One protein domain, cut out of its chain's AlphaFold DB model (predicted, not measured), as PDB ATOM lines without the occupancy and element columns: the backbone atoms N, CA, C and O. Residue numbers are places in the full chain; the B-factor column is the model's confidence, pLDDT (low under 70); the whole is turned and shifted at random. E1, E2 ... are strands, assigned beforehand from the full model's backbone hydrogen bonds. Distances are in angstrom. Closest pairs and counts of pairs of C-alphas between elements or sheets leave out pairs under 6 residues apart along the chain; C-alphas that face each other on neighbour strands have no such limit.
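AT A GLANCE: This is residues 2 to 124 of the 289 residues of an uncharacterized protein of Planctomycetaceae bacterium (UniProt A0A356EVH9). Look for two parts: a wedge-like sandwich of two small twisted sheets, E4 E5 E6 E7 and E8 E9 E10, and beyond one end of it a long three-stranded sheet, E1 E2 E3, set crosswise. The two parts are joined where E3 runs on into E4 across a break of 1 residue, at 45 degrees, and together they make a T or L shape, with E1 and E2 as the crosspiece and the sandwich as the stem. The printed part has 123 residues with ten named strands, E1 to E10 in chain order, and no named helix; the class is all strand, and each sheet is antiparallel, in the order just named. The whole is only just compact, close to loose, with a radius of gyration of the C-alphas of 16.2 A and spans of 49 by 38 by 22 A.

HOW THE PARTS SIT: Begin with the largest sheet: E4 (residues 44 to 50), E5 (55 to 61), E6 (76 to 79) and E7 (93 to 95) form a meander, each strand the antiparallel neighbour of the one before. Find N 47 and O 58 at 3.0 A between E4 and E5, N 59 and O 78 at 2.9 A between E5 and E6, and N 77 and O 94 at 2.8 A between E6 and E7. The second meander is E8 (99 to 102), E9 (105 to 111) and E10 (118 to 122), with N 100 and O 107 at 2.8 A and N 110 and O 119 at 2.8 A. These two sheets make a sandwich, two sheets face to face, their best planes 32 degrees apart and their strands at 37 degrees. The closest C-alphas of E4 and E10 are those of Leu 49 and Ser 119, 6.3 A apart. The third meander is E1 (5 to 14), E2 (20 to 29) and E3 (38 to 42); N 10 and O 24 are 2.8 A apart, N 27 and O 40 2.8 A. E1 and E2 are apart from E4 to E10, while E3 and E4 meet only through their link.

IN THESE COORDINATES: Find C-alpha 5 at (209.340, 144.873, 118.599); from there E1 runs 25.3 A to C-alpha 14 and bends by 56 degrees at residue 11. E2 returns over 27.4 A. E4 spans 18.1 A, E5 18.8 A and E9 19.7 A. E10 ends at C-alpha 122, (205.875, 105.884, 130.186).

THE WHOLE: The C-alphas farthest apart are those of Pro 35 and Gly 53, at 50.0 A. The printed part has no cut. The long links are E5 to E6 and E6 to E7. Residues 2 to 3, 34 to 36 and 42 to 43 have pLDDT under 70.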
ATOM      1  N   THR A   2     212.951 144.958 109.667       47.28
ATOM      2  CA  THR A   2     212.493 144.307 110.901       47.28
ATOM      3  C   THR A   2     211.434 145.186 111.564       47.28
ATOM      4  O   THR A   2     211.692 146.357 111.843       47.28
ATOM      5  N   GLY A   3     210.224 144.656 111.758       56.47
ATOM      6  CA  GLY A   3     209.175 145.342 112.511       56.47
ATOM      7  C   GLY A   3     209.678 145.693 113.912       56.47
ATOM      8  O   GLY A   3     210.409 144.923 114.524       56.47
ATOM      9  N   ARG A   4     209.343 146.890 114.397       70.44
ATOM     10  CA  ARG A   4     209.754 147.377 115.719       70.44
ATOM     11  C   ARG A   4     209.068 146.511 116.783       70.44
ATOM     12  O   ARG A   4     207.849 146.588 116.924       70.44
ATOM     13  N   GLU A   5     209.831 145.667 117.469       82.56
ATOM     14  CA  GLU A   5     209.340 144.873 118.599       82.56
ATOM     15  C   GLU A   5     209.371 145.713 119.878       82.56
ATOM     16  O   GLU A   5     210.307 146.485 120.099       82.56
ATOM     17  N   ILE A   6     208.351 145.569 120.722       85.31
ATOM     18  CA  ILE A   6     208.305 146.183 122.052       85.31
ATOM     19  C   ILE A   6     208.190 145.061 123.075       85.31
ATOM     20  O   ILE A   6     207.233 144.293 123.044       85.31
ATOM     21  N   ALA A   7     209.155 144.980 123.988       86.06
ATOM     22  CA  ALA A   7     209.131 144.050 125.107       86.06
ATOM     23  C   ALA A   7     208.604 144.758 126.362       86.06
ATOM     24  O   ALA A   7     209.173 145.766 126.781       86.06
ATOM     25  N   VAL A   8     207.535 144.232 126.955       83.31
ATOM     26  CA  VAL A   8     206.893 144.787 128.152       83.31
ATOM     27  C   VAL A   8     206.880 143.719 129.248       83.31
ATOM     28  O   VAL A   8     206.259 142.673 129.044       83.31
ATOM     29  N   PRO A   9     207.549 143.935 130.394       84.06
ATOM     30  CA  PRO A   9     207.395 143.054 131.544       84.06
ATOM     31  C   PRO A   9     205.978 143.191 132.114       84.06
ATOM     32  O   PRO A   9     205.452 144.299 132.234       84.06
ATOM     33  N   VAL A  10     205.354 142.068 132.445       82.69
ATOM     34  CA  VAL A  10     204.016 141.992 133.028       82.69
ATOM     35  C   VAL A  10     203.990 140.979 134.172       82.69
ATOM     36  O   VAL A  10     204.476 139.856 134.040       82.69
ATOM     37  N   SER A  11     203.338 141.362 135.270       82.69
ATOM     38  CA  SER A  11     202.967 140.442 136.345       82.69
ATOM     39  C   SER A  11     201.700 139.697 135.938       82.69
ATOM     40  O   SER A  11     200.613 140.277 135.912       82.69
ATOM     41  N   VAL A  12     201.814 138.398 135.695       79.06
ATOM     42  CA  VAL A  12     200.683 137.508 135.425       79.06
ATOM     43  C   VAL A  12     200.233 136.857 136.726       79.06
ATOM     44  O   VAL A  12     201.042 136.263 137.439       79.06
ATOM     45  N   VAL A  13     198.937 136.940 137.025       81.50
ATOM     46  CA  VAL A  13     198.314 136.139 138.084       81.50
ATOM     47  C   VAL A  13     197.898 134.808 137.472       81.50
ATOM     48  O   VAL A  13     197.087 134.771 136.552       81.50
ATOM     49  N   VAL A  14     198.468 133.715 137.965       77.25
ATOM     50  CA  VAL A  14     198.092 132.369 137.542       77.25
ATOM     51  C   VAL A  14     197.147 131.797 138.582       77.25
ATOM     52  O   VAL A  14     197.540 131.564 139.729       77.25
ATOM     53  N   GLU A  15     195.907 131.546 138.159       75.44
ATOM     54  CA  GLU A  15     194.860 130.941 138.980       75.44
ATOM     55  C   GLU A  15     195.301 129.552 139.453       75.44
ATOM     56  O   GLU A  15     195.200 128.533 138.765       75.44
ATOM     57  N   THR A  16     195.866 129.535 140.646       71.69
ATOM     58  CA  THR A  16     196.314 128.374 141.405       71.69
ATOM     59  C   THR A  16     195.773 128.557 142.821       71.69
ATOM     60  O   THR A  16     195.240 129.614 143.155       71.69
ATOM     61  N   LYS A  17     195.822 127.518 143.656       72.88
ATOM     62  CA  LYS A  17     195.431 127.622 145.068       72.88
ATOM     63  C   LYS A  17     196.634 127.225 145.931       72.88
ATOM     64  O   LYS A  17     196.905 126.027 146.006       72.88
ATOM     65  N   PRO A  18     197.362 128.178 146.548       82.00
ATOM     66  CA  PRO A  18     197.182 129.639 146.493       82.00
ATOM     67  C   PRO A  18     197.518 130.226 145.114       82.00
ATOM     68  O   PRO A  18     198.233 129.590 144.344       82.00
ATOM     69  N   GLU A  19     197.012 131.425 144.815       83.44
ATOM     70  CA  GLU A  19     197.356 132.139 143.581       83.44
ATOM     71  C   GLU A  19     198.850 132.460 143.542       83.44
ATOM     72  O   GLU A  19     199.449 132.843 144.551       83.44
ATOM     73  N   VAL A  20     199.449 132.344 142.358       83.25
ATOM     74  CA  VAL A  20     200.863 132.645 142.146       83.25
ATOM     75  C   VAL A  20     200.982 133.782 141.146       83.25
ATOM     76  O   VAL A  20     200.386 133.749 140.070       83.25
ATOM     77  N   ARG A  21     201.790 134.784 141.494       84.94
ATOM     78  CA  ARG A  21     202.188 135.855 140.580       84.94
ATOM     79  C   ARG A  21     203.529 135.521 139.961       84.94
ATOM     80  O   ARG A  21     204.463 135.156 140.672       84.94
ATOM     81  N   VAL A  22     203.618 135.654 138.646       81.31
ATOM     82  CA  VAL A  22     204.856 135.431 137.903       81.31
ATOM     83  C   VAL A  22     205.123 136.582 136.952       81.31
ATOM     84  O   VAL A  22     204.228 137.041 136.249       81.31
ATOM     85  N   GLU A  23     206.376 137.015 136.900       83.06
ATOM     86  CA  GLU A  23     206.822 137.972 135.894       83.06
ATOM     87  C   GLU A  23     207.005 137.261 134.550       83.06
ATOM     88  O   GLU A  23     207.577 136.164 134.456       83.06
ATOM     89  N   ARG A  24     206.483 137.881 133.496       82.38
ATOM     90  CA  ARG A  24     206.603 137.452 132.100       82.38
ATOM     91  C   ARG A  24     206.928 138.661 131.242       82.38
ATOM     92  O   ARG A  24     206.693 139.791 131.645       82.38
ATOM     93  N   THR A  25     207.430 138.432 130.037       82.88
ATOM     94  CA  THR A  25     207.673 139.514 129.080       82.88
ATOM     95  C   THR A  25     206.756 139.323 127.886       82.88
ATOM     96  O   THR A  25     206.900 138.346 127.159       82.88
ATOM     97  N   LEU A  26     205.831 140.252 127.658       81.94
ATOM     98  CA  LEU A  26     205.059 140.305 126.419       81.94
ATOM     99  C   LEU A  26     205.897 140.970 125.335       81.94
ATOM    100  O   LEU A  26     206.476 142.032 125.549       81.94
ATOM    101  N   ILE A  27     205.954 140.349 124.167       83.50
ATOM    102  CA  ILE A  27     206.566 140.909 122.968       83.50
ATOM    103  C   ILE A  27     205.445 141.326 122.045       83.50
ATOM    104  O   ILE A  27     204.745 140.487 121.485       83.50
ATOM    105  N   PHE A  28     205.288 142.628 121.880       82.38
ATOM    106  CA  PHE A  28     204.379 143.204 120.913       82.38
ATOM    107  C   PHE A  28     205.115 143.414 119.595       82.38
ATOM    108  O   PHE A  28     206.172 144.045 119.544       82.38
ATOM    109  N   GLN A  29     204.538 142.899 118.519       81.69
ATOM    110  CA  GLN A  29     205.048 143.029 117.167       81.69
ATOM    111  C   GLN A  29     203.992 143.695 116.295       81.69
ATOM    112  O   GLN A  29     202.831 143.279 116.242       81.69
ATOM    113  N   ARG A  30     204.410 144.714 115.547       78.25
ATOM    114  CA  ARG A  30     203.611 145.184 114.420       78.25
ATOM    115  C   ARG A  30     203.758 144.161 113.282       78.25
ATOM    116  O   ARG A  30     204.889 143.937 112.847       78.25
ATOM    117  N   PRO A  31     202.667 143.539 112.801       73.38
ATOM    118  CA  PRO A  31     202.748 142.583 111.709       73.38
ATOM    119  C   PRO A  31     203.277 143.274 110.446       73.38
ATOM    120  O   PRO A  31     202.997 144.447 110.197       73.38
ATOM    121  N   ALA A  32     204.050 142.536 109.645       72.06
ATOM    122  CA  ALA A  32     204.616 143.049 108.396       72.06
ATOM    123  C   ALA A  32     203.534 143.390 107.354       72.06
ATOM    124  O   ALA A  32     203.745 144.249 106.502       72.06
ATOM    125  N   ILE A  33     202.375 142.728 107.438       70.19
ATOM    126  CA  ILE A  33     201.223 142.926 106.560       70.19
ATOM    127  C   ILE A  33     199.968 143.063 107.429       70.19
ATOM    128  O   ILE A  33     199.705 142.222 108.288       70.19
ATOM    129  N   GLY A  34     199.182 144.107 107.156       66.06
ATOM    130  CA  GLY A  34     197.887 144.365 107.786       66.06
ATOM    131  C   GLY A  34     197.936 145.324 108.986       66.06
ATOM    132  O   GLY A  34     198.997 145.560 109.571       66.06
ATOM    133  N   PRO A  35     196.788 145.921 109.348       68.69
ATOM    134  CA  PRO A  35     196.654 146.694 110.575       68.69
ATOM    135  C   PRO A  35     196.606 145.762 111.795       68.69
ATOM    136  O   PRO A  35     196.088 144.650 111.718       68.69
ATOM    137  N   GLY A  36     197.124 146.229 112.931       69.12
ATOM    138  CA  GLY A  36     196.989 145.546 114.219       69.12
ATOM    139  C   GLY A  36     198.284 145.463 115.016       69.12
ATOM    140  O   GLY A  36     199.375 145.728 114.511       69.12
ATOM    141  N   LEU A  37     198.145 145.091 116.284       74.19
ATOM    142  CA  LEU A  37     199.240 144.746 117.179       74.19
ATOM    143  C   LEU A  37     199.144 143.242 117.429       74.19
ATOM    144  O   LEU A  37     198.108 142.765 117.885       74.19
ATOM    145  N   ARG A  38     200.191 142.488 117.100       76.88
ATOM    146  CA  ARG A  38     200.313 141.097 117.541       76.88
ATOM    147  C   ARG A  38     201.122 141.079 118.817       76.88
ATOM    148  O   ARG A  38     201.979 141.939 119.016       76.88
ATOM    149  N   TRP A  39     200.859 140.109 119.668       75.56
ATOM    150  CA  TRP A  39     201.660 139.901 120.854       75.56
ATOM    151  C   TRP A  39     201.969 138.421 121.016       75.56
ATOM    152  O   TRP A  39     201.255 137.562 120.502       75.56
ATOM    153  N   THR A  40     203.076 138.145 121.682       72.12
ATOM    154  CA  THR A  40     203.471 136.814 122.126       72.12
ATOM    155  C   THR A  40     204.097 136.932 123.504       72.12
ATOM    156  O   THR A  40     204.479 138.021 123.935       72.12
ATOM    157  N   VAL A  41     204.205 135.822 124.214       72.12
ATOM    158  CA  VAL A  41     204.887 135.762 125.499       72.12
ATOM    159  C   VAL A  41     206.296 135.269 125.241       72.12
ATOM    160  O   VAL A  41     206.513 134.187 124.703       72.12
ATOM    161  N   ARG A  42     207.289 136.051 125.650       69.31
ATOM    162  CA  ARG A  42     208.664 135.573 125.710       69.31
ATOM    163  C   ARG A  42     208.786 134.669 126.924       69.31
ATOM    164  O   ARG A  42     208.879 135.143 128.055       69.31
ATOM    165  N   GLY A  43     208.803 133.371 126.678       66.38
ATOM    166  CA  GLY A  43     209.039 132.398 127.723       66.38
ATOM    167  C   GLY A  43     209.079 130.994 127.162       66.38
ATOM    168  O   GLY A  43     208.157 130.552 126.488       66.38
ATOM    169  N   TYR A  44     210.160 130.301 127.468       74.50
ATOM    170  CA  TYR A  44     210.237 128.859 127.386       74.50
ATOM    171  C   TYR A  44     210.889 128.374 128.679       74.50
ATOM    172  O   TYR A  44     211.729 129.073 129.253       74.50
ATOM    173  N   ALA A  45     210.488 127.207 129.160       83.69
ATOM    174  CA  ALA A  45     211.213 126.526 130.221       83.69
ATOM    175  C   ALA A  45     212.237 125.593 129.574       83.69
ATOM    176  O   ALA A  45     211.872 124.809 128.703       83.69
ATOM    177  N   VAL A  46     213.501 125.688 129.985       86.62
ATOM    178  CA  VAL A  46     214.557 124.745 129.584       86.62
ATOM    179  C   VAL A  46     214.878 123.858 130.764       86.62
ATOM    180  O   VAL A  46     214.947 124.327 131.901       86.62
ATOM    181  N   GLY A  47     215.115 122.586 130.496       90.75
ATOM    182  CA  GLY A  47     215.589 121.663 131.505       90.75
ATOM    183  C   GLY A  47     215.948 120.325 130.898       90.75
ATOM    184  O   GLY A  47     216.183 120.214 129.697       90.75
ATOM    185  N   LYS A  48     215.968 119.311 131.758       93.81
ATOM    186  CA  LYS A  48     216.168 117.928 131.353       93.81
ATOM    187  C   LYS A  48     214.906 117.124 131.607       93.81
ATOM    188  O   LYS A  48     214.289 117.262 132.662       93.81
ATOM    189  N   LEU A  49     214.541 116.293 130.643       95.50
ATOM    190  CA  LEU A  49     213.441 115.350 130.729       95.50
ATOM    191  C   LEU A  49     214.016 113.942 130.865       95.50
ATOM    192  O   LEU A  49     214.814 113.515 130.034       95.50
ATOM    193  N   ASP A  50     213.634 113.239 131.924       95.38
ATOM    194  CA  ASP A  50     214.037 111.850 132.127       95.38
ATOM    195  C   ASP A  50     213.155 110.915 131.290       95.38
ATOM    196  O   ASP A  50     211.928 110.952 131.406       95.38
ATOM    197  N   LEU A  51     213.781 110.098 130.441       95.38
ATOM    198  CA  LEU A  51     213.130 109.057 129.648       95.38
ATOM    199  C   LEU A  51     213.813 107.715 129.932       95.38
ATOM    200  O   LEU A  51     214.774 107.358 129.246       95.38
ATOM    201  N   ASP A  52     213.297 106.969 130.912       91.38
ATOM    202  CA  ASP A  52     213.864 105.716 131.449       91.38
ATOM    203  C   ASP A  52     215.230 105.875 132.136       91.38
ATOM    204  O   ASP A  52     216.163 105.123 131.858       91.38
ATOM    205  N   GLY A  53     215.378 106.856 133.027       92.00
ATOM    206  CA  GLY A  53     216.643 107.109 133.727       92.00
ATOM    207  C   GLY A  53     217.703 107.801 132.865       92.00
ATOM    208  O   GLY A  53     218.803 108.083 133.336       92.00
ATOM    209  N   GLU A  54     217.382 108.071 131.601       95.06
ATOM    210  CA  GLU A  54     218.240 108.775 130.663       95.06
ATOM    211  C   GLU A  54     217.763 110.226 130.530       95.06
ATOM    212  O   GLU A  54     216.634 110.453 130.085       95.06
ATOM    213  N   PRO A  55     218.597 111.224 130.868       96.12
ATOM    214  CA  PRO A  55     218.223 112.621 130.737       96.12
ATOM    215  C   PRO A  55     218.364 113.110 129.287       96.12
ATOM    216  O   PRO A  55     219.360 112.827 128.618       96.12
ATOM    217  N   TYR A  56     217.391 113.896 128.833       96.81
ATOM    218  CA  TYR A  56     217.352 114.548 127.521       96.81
ATOM    219  C   TYR A  56     217.160 116.049 127.684       96.81
ATOM    220  O   TYR A  56     216.356 116.463 128.519       96.81
ATOM    221  N   ASP A  57     217.867 116.864 126.906       96.69
ATOM    222  CA  ASP A  57     217.636 118.307 126.919       96.69
ATOM    223  C   ASP A  57     216.261 118.611 126.316       96.69
ATOM    224  O   ASP A  57     215.858 118.033 125.304       96.69
ATOM    225  N   ALA A  58     215.504 119.477 126.985       96.00
ATOM    226  CA  ALA A  58     214.124 119.746 126.626       96.00
ATOM    227  C   ALA A  58     213.746 121.218 126.791       96.00
ATOM    228  O   ALA A  58     214.218 121.911 127.698       96.00
ATOM    229  N   ILE A  59     212.836 121.667 125.926       93.38
ATOM    230  CA  ILE A  59     212.247 123.005 125.949       93.38
ATOM    231  C   ILE A  59     210.728 122.875 125.988       93.38
ATOM    232  O   ILE A  59     210.140 122.207 125.147       93.38
ATOM    233  N   LEU A  60     210.069 123.558 126.919       92.62
ATOM    234  CA  LEU A  60     208.619 123.730 126.921       92.62
ATOM    235  C   LEU A  60     208.278 125.167 126.532       92.62
ATOM    236  O   LEU A  60     208.703 126.109 127.200       92.62
ATOM    237  N   ALA A  61     207.507 125.328 125.461       89.50
ATOM    238  CA  ALA A  61     207.088 126.610 124.916       89.50
ATOM    239  C   ALA A  61     205.562 126.767 124.983       89.50
ATOM    240  O   ALA A  61     204.815 125.829 124.696       89.50
ATOM    241  N   ASP A  62     205.125 127.975 125.335       87.31
ATOM    242  CA  ASP A  62     203.724 128.402 125.321       87.31
ATOM    243  C   ASP A  62     203.270 128.561 123.862       87.31
ATOM    244  O   ASP A  62     203.717 129.460 123.144       87.31
ATOM    245  N   GLY A  63     202.448 127.624 123.393       84.12
ATOM    246  CA  GLY A  63     202.109 127.514 121.973       84.12
ATOM    247  C   GLY A  63     200.855 128.287 121.572       84.12
ATOM    248  O   GLY A  63     200.641 128.519 120.383       84.12
ATOM    249  N   ASN A  64     200.040 128.710 122.542       84.75
ATOM    250  CA  ASN A  64     198.876 129.576 122.322       84.75
ATOM    251  C   ASN A  64     199.060 130.992 122.889       84.75
ATOM    252  O   ASN A  64     198.117 131.782 122.845       84.75
ATOM    253  N   ALA A  65     200.261 131.312 123.378       78.31
ATOM    254  CA  ALA A  65     200.619 132.589 123.979       78.31
ATOM    255  C   ALA A  65     199.726 132.966 125.177       78.31
ATOM    256  O   ALA A  65     199.476 134.144 125.406       78.31
ATOM    257  N   ASN A  66     199.226 131.998 125.951       80.12
ATOM    258  CA  ASN A  66     198.336 132.275 127.083       80.12
ATOM    259  C   ASN A  66     199.064 132.507 128.417       80.12
ATOM    260  O   ASN A  66     198.431 132.407 129.467       80.12
ATOM    261  N   VAL A  67     200.372 132.793 128.375       77.06
ATOM    262  CA  VAL A  67     201.286 133.061 129.503       77.06
ATOM    263  C   VAL A  67     201.502 131.888 130.472       77.06
ATOM    264  O   VAL A  67     202.210 132.042 131.478       77.06
ATOM    265  N   THR A  68     200.957 130.707 130.167       84.69
ATOM    266  CA  THR A  68     201.076 129.490 130.983       84.69
ATOM    267  C   THR A  68     201.630 128.316 130.176       84.69
ATOM    268  O   THR A  68     201.631 128.328 128.956       84.69
ATOM    269  N   PHE A  69     202.141 127.303 130.877       85.31
ATOM    270  CA  PHE A  69     202.853 126.164 130.295       85.31
ATOM    271  C   PHE A  69     202.207 124.844 130.719       85.31
ATOM    272  O   PHE A  69     202.709 124.117 131.570       85.31
ATOM    273  N   GLY A  70     201.043 124.541 130.176       87.12
ATOM    274  CA  GLY A  70     200.289 123.336 130.509       87.12
ATOM    275  C   GLY A  70     199.042 123.137 129.658       87.12
ATOM    276  O   GLY A  70     198.195 122.315 130.011       87.12
ATOM    277  N   THR A  71     198.899 123.894 128.570       89.56
ATOM    278  CA  THR A  71     197.777 123.765 127.651       89.56
ATOM    279  C   THR A  71     198.040 122.588 126.721       89.56
ATOM    280  O   THR A  71     198.736 122.699 125.712       89.56
ATOM    281  N   ILE A  72     197.481 121.435 127.079       92.25
ATOM    282  CA  ILE A  72     197.543 120.207 126.283       92.25
ATOM    283  C   ILE A  72     197.069 120.478 124.838       92.25
ATOM    284  O   ILE A  72     196.145 121.254 124.607       92.25
ATOM    285  N   GLY A  73     197.767 119.905 123.856       91.94
ATOM    286  CA  GLY A  73     197.550 120.084 122.415       91.94
ATOM    287  C   GLY A  73     198.032 121.421 121.837       91.94
ATOM    288  O   GLY A  73     198.346 121.505 120.643       91.94
ATOM    289  N   ARG A  74     198.126 122.473 122.656       91.44
ATOM    290  CA  ARG A  74     198.499 123.822 122.207       91.44
ATOM    291  C   ARG A  74     199.959 124.138 122.489       91.44
ATOM    292  O   ARG A  74     200.660 124.539 121.566       91.44
ATOM    293  N   ASP A  75     200.431 123.867 123.699       92.44
ATOM    294  CA  ASP A  75     201.834 124.059 124.063       92.44
ATOM    295  C   ASP A  75     202.736 123.077 123.320       92.44
ATOM    296  O   ASP A  75     202.282 122.053 122.791       92.44
ATOM    297  N   ARG A  76     204.021 123.413 123.226       93.38
ATOM    298  CA  ARG A  76     205.010 122.631 122.480       93.38
ATOM    299  C   ARG A  76     206.120 122.182 123.407       93.38
ATOM    300  O   ARG A  76     206.726 123.011 124.078       93.38
ATOM    301  N   VAL A  77     206.400 120.886 123.415       95.25
ATOM    302  CA  VAL A  77     207.618 120.345 124.007       95.25
ATOM    303  C   VAL A  77     208.601 120.018 122.892       95.25
ATOM    304  O   VAL A  77     208.230 119.442 121.873       95.25
ATOM    305  N   TRP A  78     209.846 120.404 123.095       95.94
ATOM    306  CA  TRP A  78     210.974 120.015 122.275       95.94
ATOM    307  C   TRP A  78     211.887 119.123 123.096       95.94
ATOM    308  O   TRP A  78     212.108 119.422 124.270       95.94
ATOM    309  N   ILE A  79     212.387 118.040 122.513       96.88
ATOM    310  CA  ILE A  79     213.255 117.074 123.196       96.88
ATOM    311  C   ILE A  79     214.376 116.704 122.229       96.88
ATOM    312  O   ILE A  79     214.075 116.177 121.166       96.88
ATOM    313  N   ASP A  80     215.632 116.951 122.601       96.81
ATOM    314  CA  ASP A  80     216.826 116.596 121.815       96.81
ATOM    315  C   ASP A  80     217.050 115.075 121.887       96.81
ATOM    316  O   ASP A  80     217.871 114.572 122.657       96.81
ATOM    317  N   LEU A  81     216.218 114.321 121.165       95.31
ATOM    318  CA  LEU A  81     216.157 112.861 121.200       95.31
ATOM    319  C   LEU A  81     217.427 112.231 120.624       95.31
ATOM    320  O   LEU A  81     217.781 111.116 121.027       95.31
ATOM    321  N   ASN A  82     218.102 112.915 119.696       94.94
ATOM    322  CA  ASN A  82     219.319 112.425 119.053       94.94
ATOM    323  C   ASN A  82     220.620 112.850 119.774       94.94
ATOM    324  O   ASN A  82     221.670 112.255 119.512       94.94
ATOM    325  N   ARG A  83     220.538 113.781 120.735       95.00
ATOM    326  CA  ARG A  83     221.642 114.318 121.551       95.00
ATOM    327  C   ARG A  83     222.696 115.078 120.744       95.00
ATOM    328  O   ARG A  83     223.885 115.019 121.075       95.00
ATOM    329  N   ASP A  84     222.287 115.772 119.689       95.81
ATOM    330  CA  ASP A  84     223.183 116.585 118.862       95.81
ATOM    331  C   ASP A  84     223.285 118.053 119.327       95.81
ATOM    332  O   ASP A  84     224.072 118.837 118.776       95.81
ATOM    333  N   GLY A  85     222.546 118.421 120.382       92.81
ATOM    334  CA  GLY A  85     222.504 119.765 120.948       92.81
ATOM    335  C   GLY A  85     221.676 120.754 120.125       92.81
ATOM    336  O   GLY A  85     221.755 121.968 120.356       92.81
ATOM    337  N   ARG A  86     220.913 120.275 119.142       92.44
ATOM    338  CA  ARG A  86     219.965 121.041 118.332       92.44
ATOM    339  C   ARG A  86     218.580 120.423 118.484       92.44
ATOM    340  O   ARG A  86     218.414 119.337 119.008       92.44
ATOM    341  N   PHE A  87     217.574 121.189 118.079       90.75
ATOM    342  CA  PHE A  87     216.186 120.751 118.112       90.75
ATOM    343  C   PHE A  87     215.625 120.770 116.693       90.75
ATOM    344  O   PHE A  87     215.490 121.838 116.086       90.75
ATOM    345  N   ASP A  88     215.302 119.597 116.163       91.38
ATOM    346  CA  ASP A  88     214.699 119.426 114.845       91.38
ATOM    347  C   ASP A  88     213.171 119.617 114.899       91.38
ATOM    348  O   ASP A  88     212.437 118.923 115.602       91.38
ATOM    349  N   ALA A  89     212.651 120.572 114.126       87.56
ATOM    350  CA  ALA A  89     211.230 120.928 114.170       87.56
ATOM    351  C   ALA A  89     210.280 119.843 113.638       87.56
ATOM    352  O   ALA A  89     209.082 119.917 113.901       87.56
ATOM    353  N   LEU A  90     210.778 118.870 112.872       88.50
ATOM    354  CA  LEU A  90     209.966 117.802 112.289       88.50
ATOM    355  C   LEU A  90     209.947 116.549 113.162       88.50
ATOM    356  O   LEU A  90     208.965 115.811 113.141       88.50
ATOM    357  N   THR A  91     211.027 116.292 113.898       91.38
ATOM    358  CA  THR A  91     211.235 115.017 114.603       91.38
ATOM    359  C   THR A  91     211.362 115.152 116.116       91.38
ATOM    360  O   THR A  91     211.172 114.166 116.826       91.38
ATOM    361  N   GLU A  92     211.610 116.359 116.622       95.50
ATOM    362  CA  GLU A  92     211.880 116.623 118.039       95.50
ATOM    363  C   GLU A  92     210.930 117.651 118.650       95.50
ATOM    364  O   GLU A  92     211.072 118.002 119.819       95.50
ATOM    365  N   GLN A  93     209.936 118.111 117.887       95.44
ATOM    366  CA  GLN A  93     208.858 118.964 118.367       95.44
ATOM    367  C   GLN A  93     207.555 118.174 118.496       95.44
ATOM    368  O   GLN A  93     207.066 117.582 117.536       95.44
ATOM    369  N   PHE A  94     206.918 118.269 119.662       95.31
ATOM    370  CA  PHE A  94     205.655 117.599 119.946       95.31
ATOM    371  C   PHE A  94     204.657 118.570 120.585       95.31
ATOM    372  O   PHE A  94     205.026 119.365 121.456       95.31
ATOM    373  N   PRO A  95     203.366 118.522 120.216       95.31
ATOM    374  CA  PRO A  95     202.324 119.118 121.038       95.31
ATOM    375  C   PRO A  95     202.316 118.497 122.439       95.31
ATOM    376  O   PRO A  95     202.430 117.278 122.584       95.31
ATOM    377  N   LEU A  96     202.145 119.314 123.478       95.38
ATOM    378  CA  LEU A  96     202.040 118.825 124.852       95.38
ATOM    379  C   LEU A  96     200.876 117.830 124.972       95.38
ATOM    380  O   LEU A  96     199.781 118.093 124.478       95.38
ATOM    381  N   GLY A  97     201.100 116.693 125.627       95.00
ATOM    382  CA  GLY A  97     200.107 115.625 125.750       95.00
ATOM    383  C   GLY A  97     199.941 114.746 124.506       95.00
ATOM    384  O   GLY A  97     199.199 113.772 124.569       95.00
ATOM    385  N   LYS A  98     200.631 115.010 123.387       96.00
ATOM    386  CA  LYS A  98     200.742 114.007 122.318       96.00
ATOM    387  C   LYS A  98     201.856 113.000 122.652       96.00
ATOM    388  O   LYS A  98     202.828 113.369 123.319       96.00
ATOM    389  N   PRO A  99     201.726 111.735 122.218       94.69
ATOM    390  CA  PRO A  99     202.707 110.699 122.523       94.69
ATOM    391  C   PRO A  99     204.086 110.994 121.926       94.69
ATOM    392  O   PRO A  99     204.202 111.307 120.743       94.69
ATOM    393  N   VAL A 100     205.133 110.816 122.729       95.56
ATOM    394  CA  VAL A 100     206.536 110.870 122.304       95.56
ATOM    395  C   VAL A 100     207.067 109.446 122.239       95.56
ATOM    396  O   VAL A 100     207.055 108.731 123.243       95.56
ATOM    397  N   ARG A 101     207.531 109.010 121.067       94.62
ATOM    398  CA  ARG A 101     208.102 107.670 120.893       94.62
ATOM    399  C   ARG A 101     209.621 107.713 121.040       94.62
ATOM    400  O   ARG A 101     210.282 108.519 120.396       94.62
ATOM    401  N   LYS A 102     210.170 106.792 121.832       92.56
ATOM    402  CA  LYS A 102     211.613 106.549 121.966       92.56
ATOM    403  C   LYS A 102     211.846 105.039 121.890       92.56
ATOM    404  O   LYS A 102     211.510 104.305 122.818       92.56
ATOM    405  N   GLY A 103     212.381 104.573 120.762       89.81
ATOM    406  CA  GLY A 103     212.453 103.140 120.459       89.81
ATOM    407  C   GLY A 103     211.054 102.514 120.418       89.81
ATOM    408  O   GLY A 103     210.188 102.977 119.674       89.81
ATOM    409  N   ASP A 104     210.824 101.496 121.247       91.06
ATOM    410  CA  ASP A 104     209.526 100.811 121.366       91.06
ATOM    411  C   ASP A 104     208.626 101.351 122.479       91.06
ATOM    412  O   ASP A 104     207.474 100.934 122.605       91.06
ATOM    413  N   ARG A 105     209.128 102.299 123.274       94.94
ATOM    414  CA  ARG A 105     208.377 102.911 124.367       94.94
ATOM    415  C   ARG A 105     207.722 104.209 123.931       94.94
ATOM    416  O   ARG A 105     208.211 104.933 123.060       94.94
ATOM    417  N   ILE A 106     206.596 104.490 124.571       96.06
ATOM    418  CA  ILE A 106     205.788 105.679 124.342       96.06
ATOM    419  C   ILE A 106     205.692 106.432 125.660       96.06
ATOM    420  O   ILE A 106     205.442 105.827 126.698       96.06
ATOM    421  N   TYR A 107     205.890 107.742 125.610       96.88
ATOM    422  CA  TYR A 107     205.842 108.628 126.764       96.88
ATOM    423  C   TYR A 107     204.809 109.717 126.549       96.88
ATOM    424  O   TYR A 107     204.589 110.177 125.430       96.88
ATOM    425  N   VAL A 108     204.229 110.177 127.648       96.62
ATOM    426  CA  VAL A 108     203.363 111.350 127.678       96.62
ATOM    427  C   VAL A 108     204.041 112.404 128.535       96.62
ATOM    428  O   VAL A 108     204.361 112.164 129.702       96.62
ATOM    429  N   VAL A 109     204.288 113.574 127.947       96.12
ATOM    430  CA  VAL A 109     204.883 114.703 128.664       96.12
ATOM    431  C   VAL A 109     203.795 115.505 129.360       96.12
ATOM    432  O   VAL A 109     202.800 115.897 128.750       96.12
ATOM    433  N   ARG A 110     204.021 115.791 130.641       93.12
ATOM    434  CA  ARG A 110     203.144 116.583 131.499       93.12
ATOM    435  C   ARG A 110     203.880 117.808 132.000       93.12
ATOM    436  O   ARG A 110     205.063 117.737 132.320       93.12
ATOM    437  N   SER A 111     203.136 118.894 132.155       92.31
ATOM    438  CA  SER A 111     203.599 120.104 132.823       92.31
ATOM    439  C   SER A 111     202.496 120.674 133.706       92.31
ATOM    440  O   SER A 111     201.306 120.491 133.436       92.31
ATOM    441  N   ASN A 112     202.881 121.370 134.771       89.12
ATOM    442  CA  ASN A 112     201.976 122.265 135.482       89.12
ATOM    443  C   ASN A 112     201.979 123.661 134.841       89.12
ATOM    444  O   ASN A 112     202.943 124.034 134.192       89.12
ATOM    445  N   ARG A 113     200.950 124.483 135.097       86.62
ATOM    446  CA  ARG A 113     200.769 125.817 134.474       86.62
ATOM    447  C   ARG A 113     201.995 126.745 134.514       86.62
ATOM    448  O   ARG A 113     202.085 127.657 133.702       86.62
ATOM    449  N   LEU A 114     202.913 126.549 135.458       85.94
ATOM    450  CA  LEU A 114     204.094 127.392 135.650       85.94
ATOM    451  C   LEU A 114     205.391 126.790 135.090       85.94
ATOM    452  O   LEU A 114     206.434 127.422 135.239       85.94
ATOM    453  N   ALA A 115     205.341 125.595 134.493       87.06
ATOM    454  CA  ALA A 115     206.507 124.801 134.095       87.06
ATOM    455  C   ALA A 115     207.520 124.539 135.225       87.06
ATOM    456  O   ALA A 115     208.686 124.258 134.967       87.06
ATOM    457  N   THR A 116     207.100 124.606 136.493       85.12
ATOM    458  CA  THR A 116     207.978 124.278 137.630       85.12
ATOM    459  C   THR A 116     208.108 122.775 137.842       85.12
ATOM    460  O   THR A 116     209.015 122.324 138.537       85.12
ATOM    461  N   LYS A 117     207.208 121.988 137.244       87.00
ATOM    462  CA  LYS A 117     207.289 120.532 137.207       87.00
ATOM    463  C   LYS A 117     206.924 120.050 135.811       87.00
ATOM    464  O   LYS A 117     205.760 120.136 135.425       87.00
ATOM    465  N   VAL A 118     207.919 119.519 135.110       91.25
ATOM    466  CA  VAL A 118     207.767 118.838 133.824       91.25
ATOM    467  C   VAL A 118     208.243 117.402 134.002       91.25
ATOM    468  O   VAL A 118     209.268 117.161 134.638       91.25
ATOM    469  N   SER A 119     207.479 116.441 133.499       93.50
ATOM    470  CA  SER A 119     207.811 115.021 133.614       93.50
ATOM    471  C   SER A 119     207.292 114.252 132.415       93.50
ATOM    472  O   SER A 119     206.184 114.526 131.952       93.50
ATOM    473  N   ALA A 120     208.044 113.254 131.970       95.69
ATOM    474  CA  ALA A 120     207.569 112.251 131.035       95.69
ATOM    475  C   ALA A 120     207.150 111.006 131.811       95.69
ATOM    476  O   ALA A 120     207.838 110.581 132.736       95.69
ATOM    477  N   VAL A 121     206.008 110.436 131.446       94.81
ATOM    478  CA  VAL A 121     205.516 109.190 132.031       94.81
ATOM    479  C   VAL A 121     205.411 108.164 130.919       94.81
ATOM    480  O   VAL A 121     204.816 108.452 129.881       94.81
ATOM    481  N   ALA A 122     206.010 106.990 131.121       94.94
ATOM    482  CA  ALA A 122     205.875 105.884 130.186       94.94
ATOM    483  C   ALA A 122     204.411 105.424 130.142       94.94
ATOM    484  O   ALA A 122     203.780 105.219 131.179       94.94
ATOM    485  N   ARG A 123     203.877 105.286 128.933       93.81
ATOM    486  CA  ARG A 123     202.534 104.781 128.674       93.81
ATOM    487  C   ARG A 123     202.576 103.259 128.663       93.81
ATOM    488  O   ARG A 123     203.343 102.670 127.898       93.81
ATOM    489  N   GLU A 124     201.742 102.634 129.481       92.25
ATOM    490  CA  GLU A 124     201.571 101.186 129.439       92.25
ATOM    491  C   GLU A 124     200.938 100.760 128.099       92.25
ATOM    492  O   GLU A 124     200.097 101.476 127.545       92.25
TER     493      GLU A 124